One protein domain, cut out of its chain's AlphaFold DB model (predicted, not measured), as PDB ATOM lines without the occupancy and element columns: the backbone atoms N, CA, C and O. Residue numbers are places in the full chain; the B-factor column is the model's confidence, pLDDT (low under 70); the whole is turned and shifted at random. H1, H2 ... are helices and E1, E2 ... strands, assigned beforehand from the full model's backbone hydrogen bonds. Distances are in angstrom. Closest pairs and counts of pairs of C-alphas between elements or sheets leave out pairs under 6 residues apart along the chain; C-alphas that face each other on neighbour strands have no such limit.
ATOM      1  N   GLU A 432     -10.442  48.743  18.144       81.00
ATOM      2  CA  GLU A 432      -9.713  49.414  17.050       81.00
ATOM      3  C   GLU A 432     -10.039  50.912  16.915       81.00
ATOM      4  O   GLU A 432      -9.251  51.657  16.331       81.00
ATOM      5  N   TYR A 433     -11.182  51.368  17.439       76.56
ATOM      6  CA  TYR A 433     -11.658  52.750  17.271       76.56
ATOM      7  C   TYR A 433     -12.224  53.397  18.544       76.56
ATOM      8  O   TYR A 433     -12.329  54.625  18.607       76.56
ATOM      9  N   MET A 434     -12.574  52.610  19.562       72.44
ATOM     10  CA  MET A 434     -12.895  53.103  20.900       72.44
ATOM     11  C   MET A 434     -11.624  53.288  21.739       72.44
ATOM     12  O   MET A 434     -10.561  52.743  21.458       72.44
ATOM     13  N   SER A 435     -11.719  54.083  22.802       77.06
ATOM     14  CA  SER A 435     -10.635  54.257  23.774       77.06
ATOM     15  C   SER A 435     -11.223  54.308  25.175       77.06
ATOM     16  O   SER A 435     -12.169  55.056  25.430       77.06
ATOM     17  N   CYS A 436     -10.677  53.492  26.071       80.38
ATOM     18  CA  CYS A 436     -11.084  53.448  27.470       80.38
ATOM     19  C   CYS A 436     -10.551  54.656  28.263       80.38
ATOM     20  O   CYS A 436      -9.765  55.461  27.758       80.38
ATOM     21  N   SER A 437     -10.991  54.803  29.517       81.75
ATOM     22  CA  SER A 437     -10.489  55.866  30.400       81.75
ATOM     23  C   SER A 437      -9.000  55.675  30.713       81.75
ATOM     24  O   SER A 437      -8.470  54.571  30.601       81.75
ATOM     25  N   ASN A 438      -8.339  56.735  31.189       70.56
ATOM     26  CA  ASN A 438      -6.976  56.640  31.721       70.56
ATOM     27  C   ASN A 438      -6.862  55.482  32.739       70.56
ATOM     28  O   ASN A 438      -7.738  55.316  33.588       70.56
ATOM     29  N   ASP A 439      -5.780  54.703  32.640       75.44
ATOM     30  CA  ASP A 439      -5.488  53.501  33.442       75.44
ATOM     31  C   ASP A 439      -6.459  52.304  33.271       75.44
ATOM     32  O   ASP A 439      -6.466  51.377  34.089       75.44
ATOM     33  N   GLN A 440      -7.237  52.264  32.183       84.69
ATOM     34  CA  GLN A 440      -8.011  51.092  31.753       84.69
ATOM     35  C   GLN A 440      -7.472  50.511  30.439       84.69
ATOM     36  O   GLN A 440      -7.004  51.250  29.580       84.69
ATOM     37  N   MET A 441      -7.578  49.190  30.281       85.25
ATOM     38  CA  MET A 441      -7.225  48.464  29.055       85.25
ATOM     39  C   MET A 441      -8.497  48.088  28.290       85.25
ATOM     40  O   MET A 441      -9.475  47.662  28.914       85.25
ATOM     41  N   CYS A 442      -8.485  48.191  26.961       87.38
ATOM     42  CA  CYS A 442      -9.590  47.682  26.146       87.38
ATOM     43  C   CYS A 442      -9.462  46.161  25.960       87.38
ATOM     44  O   CYS A 442      -8.433  45.663  25.495       87.38
ATOM     45  N   LEU A 443     -10.499  45.415  26.350       88.12
ATOM     46  CA  LEU A 443     -10.637  43.981  26.109       88.12
ATOM     47  C   LEU A 443     -11.724  43.762  25.057       88.12
ATOM     48  O   LEU A 443     -12.895  44.028  25.331       88.12
ATOM     49  N   ASN A 444     -11.339  43.238  23.894       87.50
ATOM     50  CA  ASN A 444     -12.298  42.839  22.871       87.50
ATOM     51  C   ASN A 444     -12.898  41.465  23.217       87.50
ATOM     52  O   ASN A 444     -12.166  40.531  23.576       87.50
ATOM     53  N   THR A 445     -14.218  41.317  23.132       87.94
ATOM     54  CA  THR A 445     -14.918  40.049  23.378       87.94
ATOM     55  C   THR A 445     -15.919  39.777  22.260       87.94
ATOM     56  O   THR A 445     -16.312  40.687  21.551       87.94
ATOM     57  N   LEU A 446     -16.316  38.517  22.069       85.56
ATOM     58  CA  LEU A 446     -17.182  38.168  20.942       85.56
ATOM     59  C   LEU A 446     -18.599  38.734  21.137       85.56
ATOM     60  O   LEU A 446     -19.384  38.184  21.920       85.56
ATOM     61  N   GLY A 447     -18.894  39.816  20.412       80.44
ATOM     62  CA  GLY A 447     -20.148  40.568  20.422       80.44
ATOM     63  C   GLY A 447     -20.213  41.783  21.357       80.44
ATOM     64  O   GLY A 447     -21.300  42.351  21.476       80.44
ATOM     65  N   ASP A 448     -19.127  42.149  22.049       83.25
ATOM     66  CA  ASP A 448     -19.060  43.326  22.938       83.25
ATOM     67  C   ASP A 448     -17.605  43.660  23.333       83.25
ATOM     68  O   ASP A 448     -16.725  42.796  23.324       83.25
ATOM     69  N   PHE A 449     -17.352  44.862  23.845       87.19
ATOM     70  CA  PHE A 449     -16.052  45.252  24.399       87.19
ATOM     71  C   PHE A 449     -16.156  45.683  25.859       87.19
ATOM     72  O   PHE A 449     -17.159  46.224  26.333       87.19
ATOM     73  N   HIS A 450     -15.069  45.494  26.606       85.50
ATOM     74  CA  HIS A 450     -15.018  45.857  28.015       85.50
ATOM     75  C   HIS A 450     -13.758  46.652  28.358       85.50
ATOM     76  O   HIS A 450     -12.632  46.200  28.162       85.50
ATOM     77  N   CYS A 451     -13.951  47.824  28.963       88.00
ATOM     78  CA  CYS A 451     -12.872  48.587  29.583       88.00
ATOM     79  C   CYS A 451     -12.558  48.010  30.966       88.00
ATOM     80  O   CYS A 451     -13.246  48.303  31.948       88.00
ATOM     81  N   ILE A 452     -11.517  47.184  31.047       87.00
ATOM     82  CA  ILE A 452     -11.104  46.532  32.292       87.00
ATOM     83  C   ILE A 452     -10.024  47.354  33.017       87.00
ATOM     84  O   ILE A 452      -9.257  48.071  32.370       87.00
ATOM     85  N   PRO A 453      -9.938  47.293  34.362       87.94
ATOM     86  CA  PRO A 453      -8.850  47.933  35.102       87.94
ATOM     87  C   PRO A 453      -7.484  47.435  34.621       87.94
ATOM     88  O   PRO A 453      -7.370  46.270  34.236       87.94
ATOM     89  N   ASN A 454      -6.453  48.286  34.692       87.00
ATOM     90  CA  ASN A 454      -5.073  47.916  34.363       87.00
ATOM     91  C   ASN A 454      -4.696  46.542  34.974       87.00
ATOM     92  O   ASN A 454      -4.618  46.420  36.200       87.00
ATOM     93  N   PRO A 455      -4.451  45.505  34.149       86.44
ATOM     94  CA  PRO A 455      -4.226  44.149  34.638       86.44
ATOM     95  C   PRO A 455      -2.770  43.894  35.075       86.44
ATOM     96  O   PRO A 455      -2.435  42.797  35.539       86.44
ATOM     97  N   CYS A 456      -1.888  44.884  34.913       87.12
ATOM     98  CA  CYS A 456      -0.490  44.801  35.310       87.12
ATOM     99  C   CYS A 456      -0.323  44.859  36.842       87.12
ATOM    100  O   CYS A 456      -1.048  45.589  37.517       87.12
ATOM    101  N   PRO A 457       0.653  44.134  37.426       85.44
ATOM    102  CA  PRO A 457       0.988  44.273  38.845       85.44
ATOM    103  C   PRO A 457       1.461  45.694  39.187       85.44
ATOM    104  O   PRO A 457       1.997  46.386  38.327       85.44
ATOM    105  N   GLU A 458       1.361  46.104  40.457       83.69
ATOM    106  CA  GLU A 458       1.659  47.478  40.913       83.69
ATOM    107  C   GLU A 458       3.028  48.022  40.454       83.69
ATOM    108  O   GLU A 458       3.142  49.199  40.104       83.69
ATOM    109  N   ASN A 459       4.049  47.162  40.378       86.06
ATOM    110  CA  ASN A 459       5.410  47.509  39.943       86.06
ATOM    111  C   ASN A 459       5.595  47.599  38.414       86.06
ATOM    112  O   ASN A 459       6.712  47.813  37.951       86.06
ATOM    113  N   PHE A 460       4.530  47.449  37.625       87.81
ATOM    114  CA  PHE A 460       4.560  47.497  36.165       87.81
ATOM    115  C   PHE A 460       3.613  48.579  35.620       87.81
ATOM    116  O   PHE A 460       2.581  48.893  36.217       87.81
ATOM    117  N   SER A 461       3.973  49.176  34.487       86.06
ATOM    118  CA  SER A 461       3.128  50.053  33.674       86.06
ATOM    119  C   SER A 461       2.609  49.296  32.453       86.06
ATOM    120  O   SER A 461       3.327  48.492  31.858       86.06
ATOM    121  N   LEU A 462       1.359  49.554  32.073       85.25
ATOM    122  CA  LEU A 462       0.782  49.037  30.836       85.25
ATOM    123  C   LEU A 462       1.337  49.837  29.647       85.25
ATOM    124  O   LEU A 462       1.353  51.066  29.684       85.25
ATOM    125  N   MET A 463       1.791  49.146  28.603       80.25
ATOM    126  CA  MET A 463       2.229  49.739  27.342       80.25
ATOM    127  C   MET A 463       1.432  49.137  26.180       80.25
ATOM    128  O   MET A 463       1.447  47.919  25.976       80.25
ATOM    129  N   TYR A 464       0.761  50.015  25.424       70.81
ATOM    130  CA  TYR A 464      -0.027  49.706  24.220       70.81
ATOM    131  C   TYR A 464      -0.918  48.454  24.369       70.81
ATOM    132  O   TYR A 464      -0.862  47.562  23.524       70.81
ATOM    133  N   ASP A 465      -1.648  48.349  25.487       73.25
ATOM    134  CA  ASP A 465      -2.646  47.309  25.815       73.25
ATOM    135  C   ASP A 465      -2.209  45.837  25.616       73.25
ATOM    136  O   ASP A 465      -3.025  44.919  25.546       73.25
ATOM    137  N   SER A 466      -0.896  45.590  25.555       79.12
ATOM    138  CA  SER A 466      -0.325  44.297  25.148       79.12
ATOM    139  C   SER A 466       0.866  43.845  25.994       79.12
ATOM    140  O   SER A 466       1.191  42.654  26.012       79.12
ATOM    141  N   GLN A 467       1.534  44.751  26.715       86.81
ATOM    142  CA  GLN A 467       2.667  44.405  27.578       86.81
ATOM    143  C   GLN A 467       2.663  45.212  28.876       86.81
ATOM    144  O   GLN A 467       2.430  46.416  28.873       86.81
ATOM    145  N   CYS A 468       3.000  44.552  29.981       88.25
ATOM    146  CA  CYS A 468       3.358  45.210  31.230       88.25
ATOM    147  C   CYS A 468       4.880  45.365  31.288       88.25
ATOM    148  O   CYS A 468       5.600  44.364  31.317       88.25
ATOM    149  N   ILE A 469       5.374  46.599  31.345       87.69
ATOM    150  CA  ILE A 469       6.801  46.929  31.455       87.69
ATOM    151  C   ILE A 469       7.116  47.276  32.915       87.69
ATOM    152  O   ILE A 469       6.323  47.971  33.550       87.69
ATOM    153  N   PRO A 470       8.222  46.788  33.499       86.19
ATOM    154  CA  PRO A 470       8.553  47.101  34.885       86.19
ATOM    155  C   PRO A 470       8.891  48.596  35.058       86.19
ATOM    156  O   PRO A 470       9.587  49.188  34.238       86.19
ATOM    157  N   LYS A 471       8.426  49.215  36.151       84.31
ATOM    158  CA  LYS A 471       8.580  50.657  36.461       84.31
ATOM    159  C   LYS A 471       9.995  51.053  36.933       84.31
ATOM    160  O   LYS A 471      10.152  52.041  37.646       84.31
ATOM    161  N   CYS A 472      11.020  50.273  36.601       80.31
ATOM    162  CA  CYS A 472      12.379  50.419  37.121       80.31
ATOM    163  C   CYS A 472      13.417  50.471  35.994       80.31
ATOM    164  O   CYS A 472      13.380  49.684  35.055       80.31
ATOM    165  N   GLU A 473      14.379  51.388  36.112       67.00
ATOM    166  CA  GLU A 473      15.381  51.648  35.066       67.00
ATOM    167  C   GLU A 473      16.465  50.555  34.966       67.00
ATOM    168  O   GLU A 473      17.122  50.427  33.936       67.00
ATOM    169  N   THR A 474      16.682  49.770  36.030       62.16
ATOM    170  CA  THR A 474      17.798  48.805  36.147       62.16
ATOM    171  C   THR A 474      17.409  47.483  36.833       62.16
ATOM    172  O   THR A 474      18.184  46.902  37.592       62.16
ATOM    173  N   CYS A 475      16.201  46.978  36.577       66.69
ATOM    174  CA  CYS A 475      15.729  45.697  37.114       66.69
ATOM    175  C   CYS A 475      15.932  44.516  36.142       66.69
ATOM    176  O   CYS A 475      15.983  44.682  34.927       66.69
ATOM    177  N   SER A 476      16.057  43.301  36.694       66.31
ATOM    178  CA  SER A 476      16.198  42.059  35.911       66.31
ATOM    179  C   SER A 476      14.854  41.469  35.454       66.31
ATOM    180  O   SER A 476      14.838  40.464  34.733       66.31
ATOM    181  N   ASP A 477      13.742  42.060  35.894       72.56
ATOM    182  CA  ASP A 477      12.390  41.585  35.618       72.56
ATOM    183  C   ASP A 477      12.055  41.734  34.130       72.56
ATOM    184  O   ASP A 477      12.273  42.780  33.518       72.56
ATOM    185  N   GLN A 478      11.541  40.663  33.528       78.06
ATOM    186  CA  GLN A 478      11.141  40.668  32.122       78.06
ATOM    187  C   GLN A 478       9.738  41.284  31.960       78.06
ATOM    188  O   GLN A 478       8.891  41.087  32.837       78.06
ATOM    189  N   PRO A 479       9.445  41.976  30.841       83.81
ATOM    190  CA  PRO A 479       8.091  42.430  30.536       83.81
ATOM    191  C   PRO A 479       7.089  41.270  30.511       83.81
ATOM    192  O   PRO A 479       7.368  40.207  29.949       83.81
ATOM    193  N   ILE A 480       5.904  41.481  31.085       86.19
ATOM    194  CA  ILE A 480       4.819  40.492  31.062       86.19
ATOM    195  C   ILE A 480       4.026  40.700  29.776       86.19
ATOM    196  O   ILE A 480       3.447  41.766  29.574       86.19
ATOM    197  N   LYS A 481       3.969  39.686  28.913       86.38
ATOM    198  CA  LYS A 481       3.120  39.735  27.713       86.38
ATOM    199  C   LYS A 481       1.665  39.465  28.080       86.38
ATOM    200  O   LYS A 481       1.389  38.480  28.766       86.38
ATOM    201  N   ILE A 482       0.760  40.309  27.598       87.44
ATOM    202  CA  ILE A 482      -0.687  40.129  27.705       87.44
ATOM    203  C   ILE A 482      -1.177  39.518  26.393       87.44
ATOM    204  O   ILE A 482      -0.846  40.009  25.317       87.44
ATOM    205  N   GLN A 483      -1.966  38.452  26.479       89.06
ATOM    206  CA  GLN A 483      -2.642  37.850  25.337       89.06
ATOM    207  C   GLN A 483      -4.143  37.799  25.614       89.06
ATOM    208  O   GLN A 483      -4.585  37.121  26.543       89.06
ATOM    209  N   GLN A 484      -4.916  38.501  24.790       89.31
ATOM    210  CA  GLN A 484      -6.371  38.378  24.750       89.31
ATOM    211  C   GLN A 484      -6.729  37.173  23.863       89.31
ATOM    212  O   GLN A 484      -6.092  36.972  22.822       89.31
ATOM    213  N   ILE A 485      -7.672  36.335  24.300       89.56
ATOM    214  CA  ILE A 485      -8.111  35.128  23.583       89.56
ATOM    215  C   ILE A 485      -9.647  35.032  23.633       89.56
ATOM    216  O   ILE A 485     -10.186  34.522  24.620       89.56
ATOM    217  N   PRO A 486     -10.355  35.499  22.593       89.06
ATOM    218  CA  PRO A 486     -11.775  35.221  22.426       89.06
ATOM    219  C   PRO A 486     -12.003  33.760  22.012       89.06
ATOM    220  O   PRO A 486     -11.335  33.246  21.115       89.06
ATOM    221  N   LEU A 487     -12.959  33.087  22.655       88.00
ATOM    222  CA  LEU A 487     -13.391  31.727  22.327       88.00
ATOM    223  C   LEU A 487     -14.894  31.698  22.044       88.00
ATOM    224  O   LEU A 487     -15.694  32.088  22.896       88.00
ATOM    225  N   TYR A 488     -15.292  31.188  20.880       86.44
ATOM    226  CA  TYR A 488     -16.703  31.008  20.536       86.44
ATOM    227  C   TYR A 488     -17.384  29.952  21.428       86.44
ATOM    228  O   TYR A 488     -16.753  29.069  22.025       86.44
ATOM    229  N   LYS A 489     -18.710  30.022  21.526       84.69
ATOM    230  CA  LYS A 489     -19.516  29.091  22.323       84.69
ATOM    231  C   LYS A 489     -19.393  27.666  21.790       84.69
ATOM    232  O   LYS A 489     -19.723  27.383  20.646       84.69
ATOM    233  N   GLY A 490     -18.997  26.743  22.663       75.12
ATOM    234  CA  GLY A 490     -18.804  25.340  22.289       75.12
ATOM    235  C   GLY A 490     -17.427  25.026  21.696       75.12
ATOM    236  O   GLY A 490     -17.246  23.919  21.191       75.12
ATOM    237  N   TYR A 491     -16.461  25.953  21.797       78.69
ATOM    238  CA  TYR A 491     -15.050  25.702  21.492       78.69
ATOM    239  C   TYR A 491     -14.567  24.369  22.087       78.69
ATOM    240  O   TYR A 491     -14.755  24.094  23.280       78.69
ATOM    241  N   ARG A 492     -13.951  23.527  21.249       68.38
ATOM    242  CA  ARG A 492     -13.556  22.170  21.636       68.38
ATOM    243  C   ARG A 492     -12.312  22.174  22.515       68.38
ATOM    244  O   ARG A 492     -11.309  22.822  22.250       68.38
ATOM    245  N   THR A 493     -12.390  21.397  23.584       64.62
ATOM    246  CA  THR A 493     -11.434  21.395  24.697       64.62
ATOM    247  C   THR A 493     -10.073  20.793  24.348       64.62
ATOM    248  O   THR A 493      -9.090  20.994  25.063       64.62
ATOM    249  N   ASP A 494     -10.029  20.045  23.249       66.56
ATOM    250  CA  ASP A 494      -8.979  19.076  22.949       66.56
ATOM    251  C   ASP A 494      -7.876  19.657  22.052       66.56
ATOM    252  O   ASP A 494      -6.742  19.175  22.093       66.56
ATOM    253  N   ASP A 495      -8.181  20.726  21.309       66.25
ATOM    254  CA  ASP A 495      -7.258  21.398  20.384       66.25
ATOM    255  C   ASP A 495      -6.246  22.305  21.113       66.25
ATOM    256  O   ASP A 495      -5.123  22.509  20.648       66.25
ATOM    257  N   GLY A 496      -6.602  22.768  22.317       80.06
ATOM    258  CA  GLY A 496      -5.784  23.654  23.144       80.06
ATOM    259  C   GLY A 496      -5.960  25.135  22.791       80.06
ATOM    260  O   GLY A 496      -5.889  25.544  21.641       80.06
ATOM    261  N   ILE A 497      -6.140  25.957  23.824       83.94
ATOM    262  CA  ILE A 497      -6.474  27.389  23.741       83.94
ATOM    263  C   ILE A 497      -5.310  28.222  23.193       83.94
ATOM    264  O   ILE A 497      -5.502  29.242  22.539       83.94
ATOM    265  N   GLY A 498      -4.079  27.821  23.509       81.81
ATOM    266  CA  GLY A 498      -2.890  28.571  23.135       81.81
ATOM    267  C   GLY A 498      -1.612  27.792  23.394       81.81
ATOM    268  O   GLY A 498      -1.493  27.073  24.393       81.81
ATOM    269  N   LYS A 499      -0.650  27.956  22.484       86.62
ATOM    270  CA  LYS A 499       0.692  27.375  22.557       86.62
ATOM    271  C   LYS A 499       1.703  28.447  22.953       86.62
ATOM    272  O   LYS A 499       1.740  29.530  22.382       86.62
ATOM    273  N   MET A 500       2.554  28.109  23.909       87.25
ATOM    274  CA  MET A 500       3.572  28.971  24.490       87.25
ATOM    275  C   MET A 500       4.936  28.314  24.296       87.25
ATOM    276  O   MET A 500       5.102  27.122  24.556       87.25
ATOM    277  N   ILE A 501       5.913  29.086  23.827       84.94
ATOM    278  CA  ILE A 501       7.281  28.625  23.578       84.94
ATOM    279  C   ILE A 501       8.228  29.649  24.198       84.94
ATOM    280  O   ILE A 501       8.041  30.854  24.021       84.94
ATOM    281  N   VAL A 502       9.229  29.173  24.936       81.25
ATOM    282  CA  VAL A 502      10.279  30.020  25.514       81.25
ATOM    283  C   VAL A 502      11.558  29.842  24.713       81.25
ATOM    284  O   VAL A 502      11.966  28.716  24.421       81.25
ATOM    285  N   TYR A 503      12.194  30.962  24.385       82.56
ATOM    286  CA  TYR A 503      13.436  31.014  23.628       82.56
ATOM    287  C   TYR A 503      14.579  31.512  24.519       82.56
ATOM    288  O   TYR A 503      14.363  32.315  25.427       82.56
ATOM    289  N   ASP A 504      15.796  31.035  24.266       77.38
ATOM    290  CA  ASP A 504      17.007  31.597  24.859       77.38
ATOM    291  C   ASP A 504      17.432  32.908  24.164       77.38
ATOM    292  O   ASP A 504      16.844  33.343  23.171       77.38
ATOM    293  N   ARG A 505      18.491  33.551  24.676       76.00
ATOM    294  CA  ARG A 505      19.047  34.796  24.106       76.00
ATOM    295  C   ARG A 505      19.629  34.636  22.693       76.00
ATOM    296  O   ARG A 505      19.961  35.638  22.069       76.00
ATOM    297  N   SER A 506      19.777  33.407  22.204       81.94
ATOM    298  CA  SER A 506      20.248  33.072  20.859       81.94
ATOM    299  C   SER A 506      19.103  32.649  19.926       81.94
ATOM    300  O   SER A 506      19.365  32.300  18.779       81.94
ATOM    301  N   GLY A 507      17.848  32.691  20.390       78.94
ATOM    302  CA  GLY A 507      16.663  32.327  19.615       78.94
ATOM    303  C   GLY A 507      16.350  30.827  19.575       78.94
ATOM    304  O   GLY A 507      15.451  30.422  18.840       78.94
ATOM    305  N   ASN A 508      17.038  29.983  20.352       82.69
ATOM    306  CA  ASN A 508      16.750  28.545  20.402       82.69
ATOM    307  C   ASN A 508      15.643  28.235  21.415       82.69
ATOM    308  O   ASN A 508      15.576  28.846  22.478       82.69
ATOM    309  N   ILE A 509      14.813  27.227  21.131       83.44
ATOM    310  CA  ILE A 509      13.772  26.768  22.064       83.44
ATOM    311  C   ILE A 509      14.413  26.187  23.330       83.44
ATOM    312  O   ILE A 509      15.206  25.241  23.271       83.44
ATOM    313  N   LEU A 510      14.012  26.704  24.491       83.69
ATOM    314  CA  LEU A 510      14.499  26.279  25.797       83.69
ATOM    315  C   LEU A 510      13.813  24.974  26.236       83.69
ATOM    316  O   LEU A 510      12.865  24.968  27.020       83.69
ATOM    317  N   LYS A 511      14.313  23.839  25.733       81.75
ATOM    318  CA  LYS A 511      13.700  22.501  25.895       81.75
ATOM    319  C   LYS A 511      13.436  22.054  27.342       81.75
ATOM    320  O   LYS A 511      12.572  21.205  27.552       81.75
ATOM    321  N   ASN A 512      14.151  22.631  28.311       81.50
ATOM    322  CA  ASN A 512      14.064  22.314  29.742       81.50
ATOM    323  C   ASN A 512      13.231  23.341  30.543       81.50
ATOM    324  O   ASN A 512      13.324  23.380  31.771       81.50
ATOM    325  N   ALA A 513      12.451  24.197  29.872       84.56
ATOM    326  CA  ALA A 513      11.536  25.122  30.535       84.56
ATOM    327  C   ALA A 513      10.405  24.368  31.263       84.56
ATOM    328  O   ALA A 513       9.739  23.501  30.692       84.56
ATOM    329  N   VAL A 514      10.185  24.727  32.526       87.31
ATOM    330  CA  VAL A 514       9.076  24.275  33.375       87.31
ATOM    331  C   VAL A 514       8.004  25.356  33.375       87.31
ATOM    332  O   VAL A 514       8.321  26.534  33.522       87.31
ATOM    333  N   PHE A 515       6.741  24.962  33.242       90.38
ATOM    334  CA  PHE A 515       5.615  25.889  33.157       90.38
ATOM    335  C   PHE A 515       4.646  25.681  34.321       90.38
ATOM    336  O   PHE A 515       4.315  24.547  34.662       90.38
ATOM    337  N   ALA A 516       4.169  26.785  34.889       90.56
ATOM    338  CA  ALA A 516       3.149  26.827  35.927       90.56
ATOM    339  C   ALA A 516       2.016  27.772  35.506       90.56
ATOM    340  O   ALA A 516       2.284  28.818  34.915       90.56
ATOM    341  N   ILE A 517       0.772  27.430  35.833       91.12
ATOM    342  CA  ILE A 517      -0.429  28.220  35.546       91.12
ATOM    343  C   ILE A 517      -1.255  28.404  36.824       91.12
ATOM    344  O   ILE A 517      -1.587  27.434  37.505       91.12
ATOM    345  N   SER A 518      -1.571  29.653  37.165       88.88
ATOM    346  CA  SER A 518      -2.471  30.003  38.270       88.88
ATOM    347  C   SER A 518      -2.985  31.434  38.118       88.88
ATOM    348  O   SER A 518      -2.331  32.295  37.540       88.88
ATOM    349  N   ASP A 519      -4.165  31.690  38.659       81.88
ATOM    350  CA  ASP A 519      -4.662  33.016  39.035       81.88
ATOM    351  C   ASP A 519      -3.830  33.659  40.175       81.88
ATOM    352  O   ASP A 519      -3.521  34.859  40.153       81.88
ATOM    353  N   THR A 520      -3.399  32.853  41.152       82.12
ATOM    354  CA  THR A 520      -2.629  33.282  42.331       82.12
ATOM    355  C   THR A 520      -1.112  33.274  42.127       82.12
ATOM    356  O   THR A 520      -0.538  32.431  41.438       82.12
ATOM    357  N   VAL A 521      -0.417  34.190  42.812       77.06
ATOM    358  CA  VAL A 521       1.057  34.254  42.804       77.06
ATOM    359  C   VAL A 521       1.681  33.019  43.467       77.06
ATOM    360  O   VAL A 521       2.717  32.534  43.015       77.06
ATOM    361  N   ASP A 522       1.055  32.472  44.511       78.31
ATOM    362  CA  ASP A 522       1.611  31.321  45.227       78.31
ATOM    363  C   ASP A 522       1.411  30.003  44.467       78.31
ATOM    364  O   ASP A 522       2.323  29.176  44.460       78.31
ATOM    365  N   GLY A 523       0.319  29.848  43.706       78.62
ATOM    366  CA  GLY A 523       0.157  28.734  42.765       78.62
ATOM    367  C   GLY A 523       1.239  28.704  41.674       78.62
ATOM    368  O   GLY A 523       1.734  27.631  41.322       78.62
ATOM    369  N   LEU A 524       1.697  29.872  41.198       81.88
ATOM    370  CA  LEU A 524       2.838  29.978  40.269       81.88
ATOM    371  C   LEU A 524       4.185  29.617  40.914       81.88
ATOM    372  O   LEU A 524       5.072  29.084  40.240       81.88
ATOM    373  N   LYS A 525       4.373  29.915  42.205       80.44
ATOM    374  CA  LYS A 525       5.588  29.533  42.949       80.44
ATOM    375  C   LYS A 525       5.630  28.032  43.223       80.44
ATOM    376  O   LYS A 525       6.690  27.432  43.095       80.44
ATOM    377  N   GLN A 526       4.484  27.435  43.553       83.38
ATOM    378  CA  GLN A 526       4.333  25.999  43.814       83.38
ATOM    379  C   GLN A 526       4.401  25.130  42.547       83.38
ATOM    380  O   GLN A 526       4.450  23.908  42.651       83.38
ATOM    381  N   GLY A 527       4.413  25.734  41.354       83.56
ATOM    382  CA  GLY A 527       4.470  24.989  40.097       83.56
ATOM    383  C   GLY A 527       3.132  24.361  39.699       83.56
ATOM    384  O   GLY A 527       3.127  23.292  39.089       83.56
ATOM    385  N   SER A 528       1.998  24.979  40.061       88.00
ATOM    386  CA  SER A 528       0.680  24.428  39.727       88.00
ATOM    387  C   SER A 528       0.523  24.241  38.219       88.00
ATOM    388  O   SER A 528       0.830  25.132  37.430       88.00
ATOM    389  N   THR A 529      -0.000  23.087  37.812       89.00
ATOM    390  CA  THR A 529      -0.313  22.779  36.408       89.00
ATOM    391  C   THR A 529      -1.798  22.952  36.080       89.00
ATOM    392  O   THR A 529      -2.209  22.713  34.944       89.00
ATOM    393  N   LYS A 530      -2.617  23.370  37.057       88.56
ATOM    394  CA  LYS A 530      -4.071  23.539  36.926       88.56
ATOM    395  C   LYS A 530      -4.565  24.761  37.692       88.56
ATOM    396  O   LYS A 530      -4.070  25.052  38.778       88.56
ATOM    397  N   THR A 531      -5.578  25.428  37.151       89.44
ATOM    398  CA  THR A 531      -6.239  26.564  37.804       89.44
ATOM    399  C   THR A 531      -7.640  26.733  37.222       89.44
ATOM    400  O   THR A 531      -7.796  26.771  36.002       89.44
ATOM    401  N   GLY A 532      -8.673  26.768  38.069       86.12
ATOM    402  CA  GLY A 532     -10.070  26.782  37.617       86.12
ATOM    403  C   GLY A 532     -10.364  25.716  36.536       86.12
ATOM    404  O   GLY A 532      -9.939  24.565  36.688       86.12
ATOM    405  N   PRO A 533     -11.036  26.076  35.425       88.19
ATOM    406  CA  PRO A 533     -11.313  25.168  34.315       88.19
ATOM    407  C   PRO A 533     -10.131  25.010  33.335       88.19
ATOM    408  O   PRO A 533     -10.346  24.600  32.199       88.19
ATOM    409  N   PHE A 534      -8.888  25.316  33.733       89.88
ATOM    410  CA  PHE A 534      -7.710  25.280  32.859       89.88
ATOM    411  C   PHE A 534      -6.607  24.347  33.373       89.88
ATOM    412  O   PHE A 534      -6.439  24.107  34.571       89.88
ATOM    413  N   THR A 535      -5.835  23.787  32.447       90.50
ATOM    414  CA  THR A 535      -4.699  22.893  32.706       90.50
ATOM    415  C   THR A 535      -3.612  23.144  31.671       90.50
ATOM    416  O   THR A 535      -3.889  23.124  30.477       90.50
ATOM    417  N   ILE A 536      -2.366  23.322  32.103       91.06
ATOM    418  CA  ILE A 536      -1.218  23.436  31.197       91.06
ATOM    419  C   ILE A 536      -0.535  22.072  31.048       91.06
ATOM    420  O   ILE A 536      -0.346  21.347  32.027       91.06
ATOM    421  N   ARG A 537      -0.172  21.695  29.819       90.00
ATOM    422  CA  ARG A 537       0.651  20.508  29.533       90.00
ATOM    423  C   ARG A 537       1.875  20.946  28.741       90.00
ATOM    424  O   ARG A 537       1.728  21.643  27.742       90.00
ATOM    425  N   SER A 538       3.065  20.527  29.159       88.44
ATOM    426  CA  SER A 538       4.328  20.919  28.523       88.44
ATOM    427  C   SER A 538       5.131  19.729  28.006       88.44
ATOM    428  O   SER A 538       5.158  18.668  28.630       88.44
ATOM    429  N   ARG A 539       5.823  19.913  26.878       85.00
ATOM    430  CA  ARG A 539       6.710  18.922  26.257       85.00
ATOM    431  C   ARG A 539       7.818  19.635  25.471       85.00
ATOM    432  O   ARG A 539       7.532  20.489  24.644       85.00
ATOM    433  N   HIS A 540       9.081  19.270  25.708       81.69
ATOM    434  CA  HIS A 540      10.259  19.791  24.984       81.69
ATOM    435  C   HIS A 540      10.383  21.335  24.904       81.69
ATOM    436  O   HIS A 540      10.836  21.859  23.889       81.69
ATOM    437  N   GLY A 541      10.018  22.067  25.963       77.44
ATOM    438  CA  GLY A 541      10.087  23.540  26.001       77.44
ATOM    439  C   GLY A 541       8.881  24.262  25.393       77.44
ATOM    440  O   GLY A 541       8.832  25.491  25.400       77.44
ATOM    441  N   GLU A 542       7.897  23.509  24.905       86.19
ATOM    442  CA  GLU A 542       6.589  24.011  24.495       86.19
ATOM    443  C   GLU A 542       5.560  23.708  25.589       86.19
ATOM    444  O   GLU A 542       5.615  22.647  26.219       86.19
ATOM    445  N   ALA A 543       4.595  24.599  25.793       89.00
ATOM    446  CA  ALA A 543       3.457  24.383  26.678       89.00
ATOM    447  C   ALA A 543       2.150  24.763  25.990       89.00
ATOM    448  O   ALA A 543       2.082  25.772  25.295       89.00
ATOM    449  N   ILE A 544       1.111  23.954  26.181       89.81
ATOM    450  CA  ILE A 544      -0.225  24.195  25.637       89.81
ATOM    451  C   ILE A 544      -1.205  24.284  26.806       89.81
ATOM    452  O   ILE A 544      -1.196  23.435  27.704       89.81
ATOM    453  N   VAL A 545      -2.029  25.331  26.801       89.62
ATOM    454  CA  VAL A 545      -3.122  25.513  27.762       89.62
ATOM    455  C   VAL A 545      -4.372  24.830  27.218       89.62
ATOM    456  O   VAL A 545      -4.802  25.107  26.104       89.62
ATOM    457  N   TYR A 546      -4.962  23.947  28.014       88.44
ATOM    458  CA  TYR A 546      -6.200  23.228  27.724       88.44
ATOM    459  C   TYR A 546      -7.289  23.642  28.709       88.44
ATOM    460  O   TYR A 546      -6.994  23.981  29.860       88.44
ATOM    461  N   THR A 547      -8.547  23.529  28.298       85.69
ATOM    462  CA  THR A 547      -9.676  23.494  29.227       85.69
ATOM    463  C   THR A 547      -9.806  22.099  29.856       85.69
ATOM    464  O   THR A 547      -9.511  21.077  29.238       85.69
ATOM    465  N   SER A 548     -10.207  22.043  31.126       74.31
ATOM    466  CA  SER A 548     -10.466  20.807  31.879       74.31
ATOM    467  C   SER A 548     -11.961  20.496  32.027       74.31
ATOM    468  O   SER A 548     -12.321  19.370  32.374       74.31
ATOM    469  N   SER A 549     -12.832  21.472  31.754       69.00
ATOM    470  CA  SER A 549     -14.289  21.334  31.694       69.00
ATOM    471  C   SER A 549     -14.754  21.035  30.265       69.00
ATOM    472  O   SER A 549     -14.156  21.524  29.317       69.00
ATOM    473  N   ARG A 550     -15.872  20.304  30.095       64.19
ATOM    474  CA  ARG A 550     -16.482  19.971  28.778       64.19
ATOM    475  C   ARG A 550     -16.970  21.182  27.953       64.19
ATOM    476  O   ARG A 550     -17.505  21.009  26.867       64.19
ATOM    477  N   GLY A 551     -16.831  22.382  28.499       70.69
ATOM    478  CA  GLY A 551     -17.181  23.669  27.919       70.69
ATOM    479  C   GLY A 551     -16.913  24.762  28.955       70.69
ATOM    480  O   GLY A 551     -16.845  24.477  30.157       70.69
ATOM    481  N   LEU A 552     -16.739  26.000  28.501       81.81
ATOM    482  CA  LEU A 552     -16.730  27.177  29.371       81.81
ATOM    483  C   LEU A 552     -18.133  27.819  29.353       81.81
ATOM    484  O   LEU A 552     -18.757  27.841  28.289       81.81
ATOM    485  N   PRO A 553     -18.658  28.310  30.491       82.94
ATOM    486  CA  PRO A 553     -19.895  29.086  30.524       82.94
ATOM    487  C   PRO A 553     -19.813  30.325  29.606       82.94
ATOM    488  O   PRO A 553     -18.856  31.084  29.745       82.94
ATOM    489  N   PRO A 554     -20.789  30.560  28.705       83.19
ATOM    490  CA  PRO A 554     -20.810  31.735  27.826       83.19
ATOM    491  C   PRO A 554     -20.788  33.063  28.595       83.19
ATOM    492  O   PRO A 554     -21.301  33.135  29.713       83.19
ATOM    493  N   GLY A 555     -20.219  34.114  27.999       80.19
ATOM    494  CA  GLY A 555     -20.116  35.447  28.603       80.19
ATOM    495  C   GLY A 555     -19.129  35.548  29.771       80.19
ATOM    496  O   GLY A 555     -19.128  36.543  30.491       80.19
ATOM    497  N   SER A 556     -18.303  34.524  30.003       84.31
ATOM    498  CA  SER A 556     -17.318  34.502  31.091       84.31
ATOM    499  C   SER A 556     -15.952  35.019  30.649       84.31
ATOM    500  O   SER A 556     -15.510  34.762  29.525       84.31
ATOM    501  N   ILE A 557     -15.257  35.684  31.576       87.19
ATOM    502  CA  ILE A 557     -13.900  36.217  31.401       87.19
ATOM    503  C   ILE A 557     -12.985  35.600  32.461       87.19
ATOM    504  O   ILE A 557     -13.315  35.591  33.648       87.19
ATOM    505  N   TYR A 558     -11.821  35.109  32.041       87.25
ATOM    506  CA  TYR A 558     -10.842  34.448  32.901       87.25
ATOM    507  C   TYR A 558      -9.476  35.120  32.809       87.25
ATOM    508  O   TYR A 558      -8.949  35.322  31.717       87.25
ATOM    509  N   TYR A 559      -8.874  35.387  33.968       89.25
ATOM    510  CA  TYR A 559      -7.539  35.969  34.094       89.25
ATOM    511  C   TYR A 559      -6.563  34.899  34.578       89.25
ATOM    512  O   TYR A 559      -6.619  34.474  35.733       89.25
ATOM    513  N   LEU A 560      -5.664  34.455  33.702       89.69
ATOM    514  CA  LEU A 560      -4.699  33.398  33.999       89.69
ATOM    515  C   LEU A 560      -3.287  33.949  33.894       89.69
ATOM    516  O   LEU A 560      -2.921  34.545  32.884       89.69
ATOM    517  N   ARG A 561      -2.452  33.696  34.898       90.31
ATOM    518  CA  ARG A 561      -1.016  33.947  34.787       90.31
ATOM    519  C   ARG A 561      -0.316  32.636  34.468       90.31
ATOM    520  O   ARG A 561      -0.654  31.586  35.014       90.31
ATOM    521  N   VAL A 562       0.682  32.707  33.597       91.06
ATOM    522  CA  VAL A 562       1.598  31.604  33.310       91.06
ATOM    523  C   VAL A 562       3.011  32.064  33.631       91.06
ATOM    524  O   VAL A 562       3.441  33.134  33.203       91.06
ATOM    525  N   ARG A 563       3.739  31.243  34.384       89.31
ATOM    526  CA  ARG A 563       5.160  31.417  34.685       89.31
ATOM    527  C   ARG A 563       5.929  30.311  33.982       89.31
ATOM    528  O   ARG A 563       5.634  29.137  34.194       89.31
ATOM    529  N   ALA A 564       6.917  30.681  33.180       88.00
ATOM    530  CA  ALA A 564       7.882  29.757  32.614       88.00
ATOM    531  C   ALA A 564       9.251  29.989  33.266       88.00
ATOM    532  O   ALA A 564       9.763  31.107  33.272       88.00
ATOM    533  N   HIS A 565       9.817  28.927  33.830       83.25
ATOM    534  CA  HIS A 565      11.047  28.931  34.615       83.25
ATOM    535  C   HIS A 565      12.057  27.945  34.018       83.25
ATOM    536  O   HIS A 565      11.701  26.838  33.613       83.25
ATOM    537  N   SER A 566      13.330  28.326  33.976       76.00
ATOM    538  CA  SER A 566      14.419  27.450  33.537       76.00
ATOM    539  C   SER A 566      15.057  26.755  34.733       76.00
ATOM    540  O   SER A 566      15.441  27.419  35.688       76.00
ATOM    541  N   GLN A 567      15.287  25.444  34.654       65.00
ATOM    542  CA  GLN A 567      16.000  24.702  35.708       65.00
ATOM    543  C   GLN A 567      17.508  25.032  35.808       65.00
ATOM    544  O   GLN A 567      18.216  24.430  36.610       65.00
ATOM    545  N   SER A 568      18.028  25.943  34.979       63.53
ATOM    546  CA  SER A 568      19.430  26.369  34.992       63.53
ATOM    547  C   SER A 568      19.570  27.766  35.600       63.53
ATOM    548  O   SER A 568      18.931  28.707  35.132       63.53
ATOM    549  N   ASN A 569      20.471  27.906  36.582       54.41
ATOM    550  CA  ASN A 569      20.703  29.111  37.401       54.41
ATOM    551  C   ASN A 569      21.022  30.413  36.627       54.41
ATOM    552  O   ASN A 569      21.106  31.470  37.246       54.41
ATOM    553  N   ASN A 570      21.222  30.359  35.306       55.50
ATOM    554  CA  ASN A 570      21.613  31.501  34.467       55.50
ATOM    555  C   ASN A 570      20.450  32.173  33.705       55.50
ATOM    556  O   ASN A 570      20.700  33.072  32.901       55.50
ATOM    557  N   TYR A 571      19.200  31.744  33.904       61.22
ATOM    558  CA  TYR A 571      18.045  32.236  33.140       61.22
ATOM    559  C   TYR A 571      16.957  32.819  34.048       61.22
ATOM    560  O   TYR A 571      16.640  32.260  35.095       61.22
ATOM    561  N   SER A 572      16.370  33.934  33.615       66.38
ATOM    562  CA  SER A 572      15.274  34.632  34.291       66.38
ATOM    563  C   SER A 572      13.912  33.987  34.025       66.38
ATOM    564  O   SER A 572      13.687  33.403  32.962       66.38
ATOM    565  N   ASP A 573      12.976  34.174  34.955       78.12
ATOM    566  CA  ASP A 573      11.576  33.798  34.759       78.12
ATOM    567  C   ASP A 573      10.927  34.625  33.643       78.12
ATOM    568  O   ASP A 573      11.180  35.820  33.496       78.12
ATOM    569  N   SER A 574      10.060  33.981  32.863       82.12
ATOM    570  CA  SER A 574       9.189  34.638  31.887       82.12
ATOM    571  C   SER A 574       7.742  34.533  32.346       82.12
ATOM    572  O   SER A 574       7.260  33.442  32.658       82.12
ATOM    573  N   HIS A 575       7.043  35.663  32.376       85.00
ATOM    574  CA  HIS A 575       5.654  35.747  32.809       85.00
ATOM    575  C   HIS A 575       4.743  36.156  31.652       85.00
ATOM    576  O   HIS A 575       5.081  37.015  30.838       85.00
ATOM    577  N   PHE A 576       3.563  35.551  31.614       87.88
ATOM    578  CA  PHE A 576       2.517  35.837  30.643       87.88
ATOM    579  C   PHE A 576       1.188  35.996  31.376       87.88
ATOM    580  O   PHE A 576       0.930  35.297  32.361       87.88
ATOM    581  N   LEU A 577       0.343  36.889  30.875       88.56
ATOM    582  CA  LEU A 577      -1.040  37.047  31.295       88.56
ATOM    583  C   LEU A 577      -1.945  36.666  30.122       88.56
ATOM    584  O   LEU A 577      -1.863  37.267  29.056       88.56
ATOM    585  N   LEU A 578      -2.805  35.673  30.321       90.25
ATOM    586  CA  LEU A 578      -3.836  35.280  29.369       90.25
ATOM    587  C   LEU A 578      -5.176  35.804  29.884       90.25
ATOM    588  O   LEU A 578      -5.544  35.538  31.032       90.25
ATOM    589  N   ILE A 579      -5.894  36.536  29.038       90.00
ATOM    590  CA  ILE A 579      -7.250  37.014  29.305       90.00
ATOM    591  C   ILE A 579      -8.158  36.306  28.307       90.00
ATOM    592  O   ILE A 579      -8.105  36.584  27.111       90.00
ATOM    593  N   ILE A 580      -8.929  35.337  28.791       89.88
ATOM    594  CA  ILE A 580      -9.777  34.483  27.955       89.88
ATOM    595  C   ILE A 580     -11.220  34.949  28.108       89.88
ATOM    596  O   ILE A 580     -11.749  34.901  29.219       89.88
ATOM    597  N   SER A 581     -11.850  35.370  27.016       90.56
ATOM    598  CA  SER A 581     -13.273  35.716  26.950       90.56
ATOM    599  C   SER A 581     -14.046  34.630  26.197       90.56
ATOM    600  O   SER A 581     -13.483  33.899  25.382       90.56
ATOM    601  N   THR A 582     -15.335  34.473  26.498       88.19
ATOM    602  CA  THR A 582     -16.176  33.420  25.905       88.19
ATOM    603  C   THR A 582     -17.454  34.004  25.315       88.19
ATOM    604  O   THR A 582     -18.239  34.629  26.024       88.19
ATOM    605  N   GLY A 583     -17.661  33.804  24.015       85.12
ATOM    606  CA  GLY A 583     -18.790  34.355  23.270       85.12
ATOM    607  C   GLY A 583     -20.134  33.708  23.608       85.12
ATOM    608  O   GLY A 583     -20.208  32.588  24.123       85.12
TER     609      GLY A 583
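This is residues 432 to 583 of the 587 residues of the protein "Calcium binding EGF domain protein" of Dictyocaulus viviparus (UniProt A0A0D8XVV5). A long, strongly twisted sheet of six strands makes the core, and its E7, E10 and E11 end lies partly face to face with a small sheet of E6, E9 and E8 as a loose sandwich, with the short helix H1 over E7. The E3 and E4 hairpin makes the other end of the long sheet, and the small two-stranded sheet of E1 and E2, also a hairpin, lies partly face to face with the long sheet, with Thr 445 of E1 near Pro 486 of E5. The printed part has 152 residues with the named elements E1 E2 E3 E4 E5 E6 E7 H1 E8 E9 E10 E11 along the chain; the large sheet, E3 E4 E5 E11 E10 E7, is mixed and the other two are antiparallel. The class is mostly strand, though under half of the residues are in named elements; the whole is compact, with a radius of gyration of the C-alphas of 16.0 A and spans of 45 by 39 by 28 A.

In the large sheet, E3, residues 460 to 463, E4, 467 to 470, and E5, 480 to 487, form a meander, each strand the antiparallel neighbour of the one before; N 461 and O 469 are 2.8 A apart, and N 468 and O 480 are 2.9 A apart. E5 is parallel to E11, residues 574 to 582, with N 483 and O 577 at 2.8 A. E11 forms a hairpin with E10, residues 557 to 566, with N 560 and O 578 at 2.9 A. E10 is antiparallel to the edge strand E7, residues 513 to 518, with N 516 and O 563 at 2.9 A. H1, residues 521 to 525, is on this sheet over E7 at a height of 7.5 A; its O i to N i+4 pair is within hydrogen-bond range. The antiparallel sheet of E6, residues 498 to 501, E9, 542 to 547, and E8, 534 to 539, has N 500 and O 543 at 2.8 A and N 537 and O 544 at 2.9 A. It faces the large sheet with best planes 17 degrees apart; the closest C-alphas of E7 and E8 are those of Ile 517 and Ile 536, 6.5 A apart. The hairpin of E1, residues 440 to 445, and E2, 448 to 453, has N 443 and O 450 at 2.9 A, and completes a stack of sheets, three sheets face to face in turn. The closest C-alphas of E1 and E5 are those of Thr 445 and Pro 486, 5.8 A apart, while E2 and E5 are apart.

E1 begins at C-alpha 440, (-8.011, 51.092, 31.753), and E11 ends at C-alpha 582, (-16.176, 33.420, 25.905). From first to last C-alpha, E10 is 29.7 A long, E11 26.1 A and E5 22.0 A.

The C-alphas farthest apart, those of Gly 447 and Asn 569, are 45.7 A apart. The printed part has no cut, and the link from E6 to E7, with 11 residues, is long. The mean pLDDT of the printed part is 82.2; it is under 70 at residues 473 to 476, 492 to 495, 549 to 550 and 567 to 572.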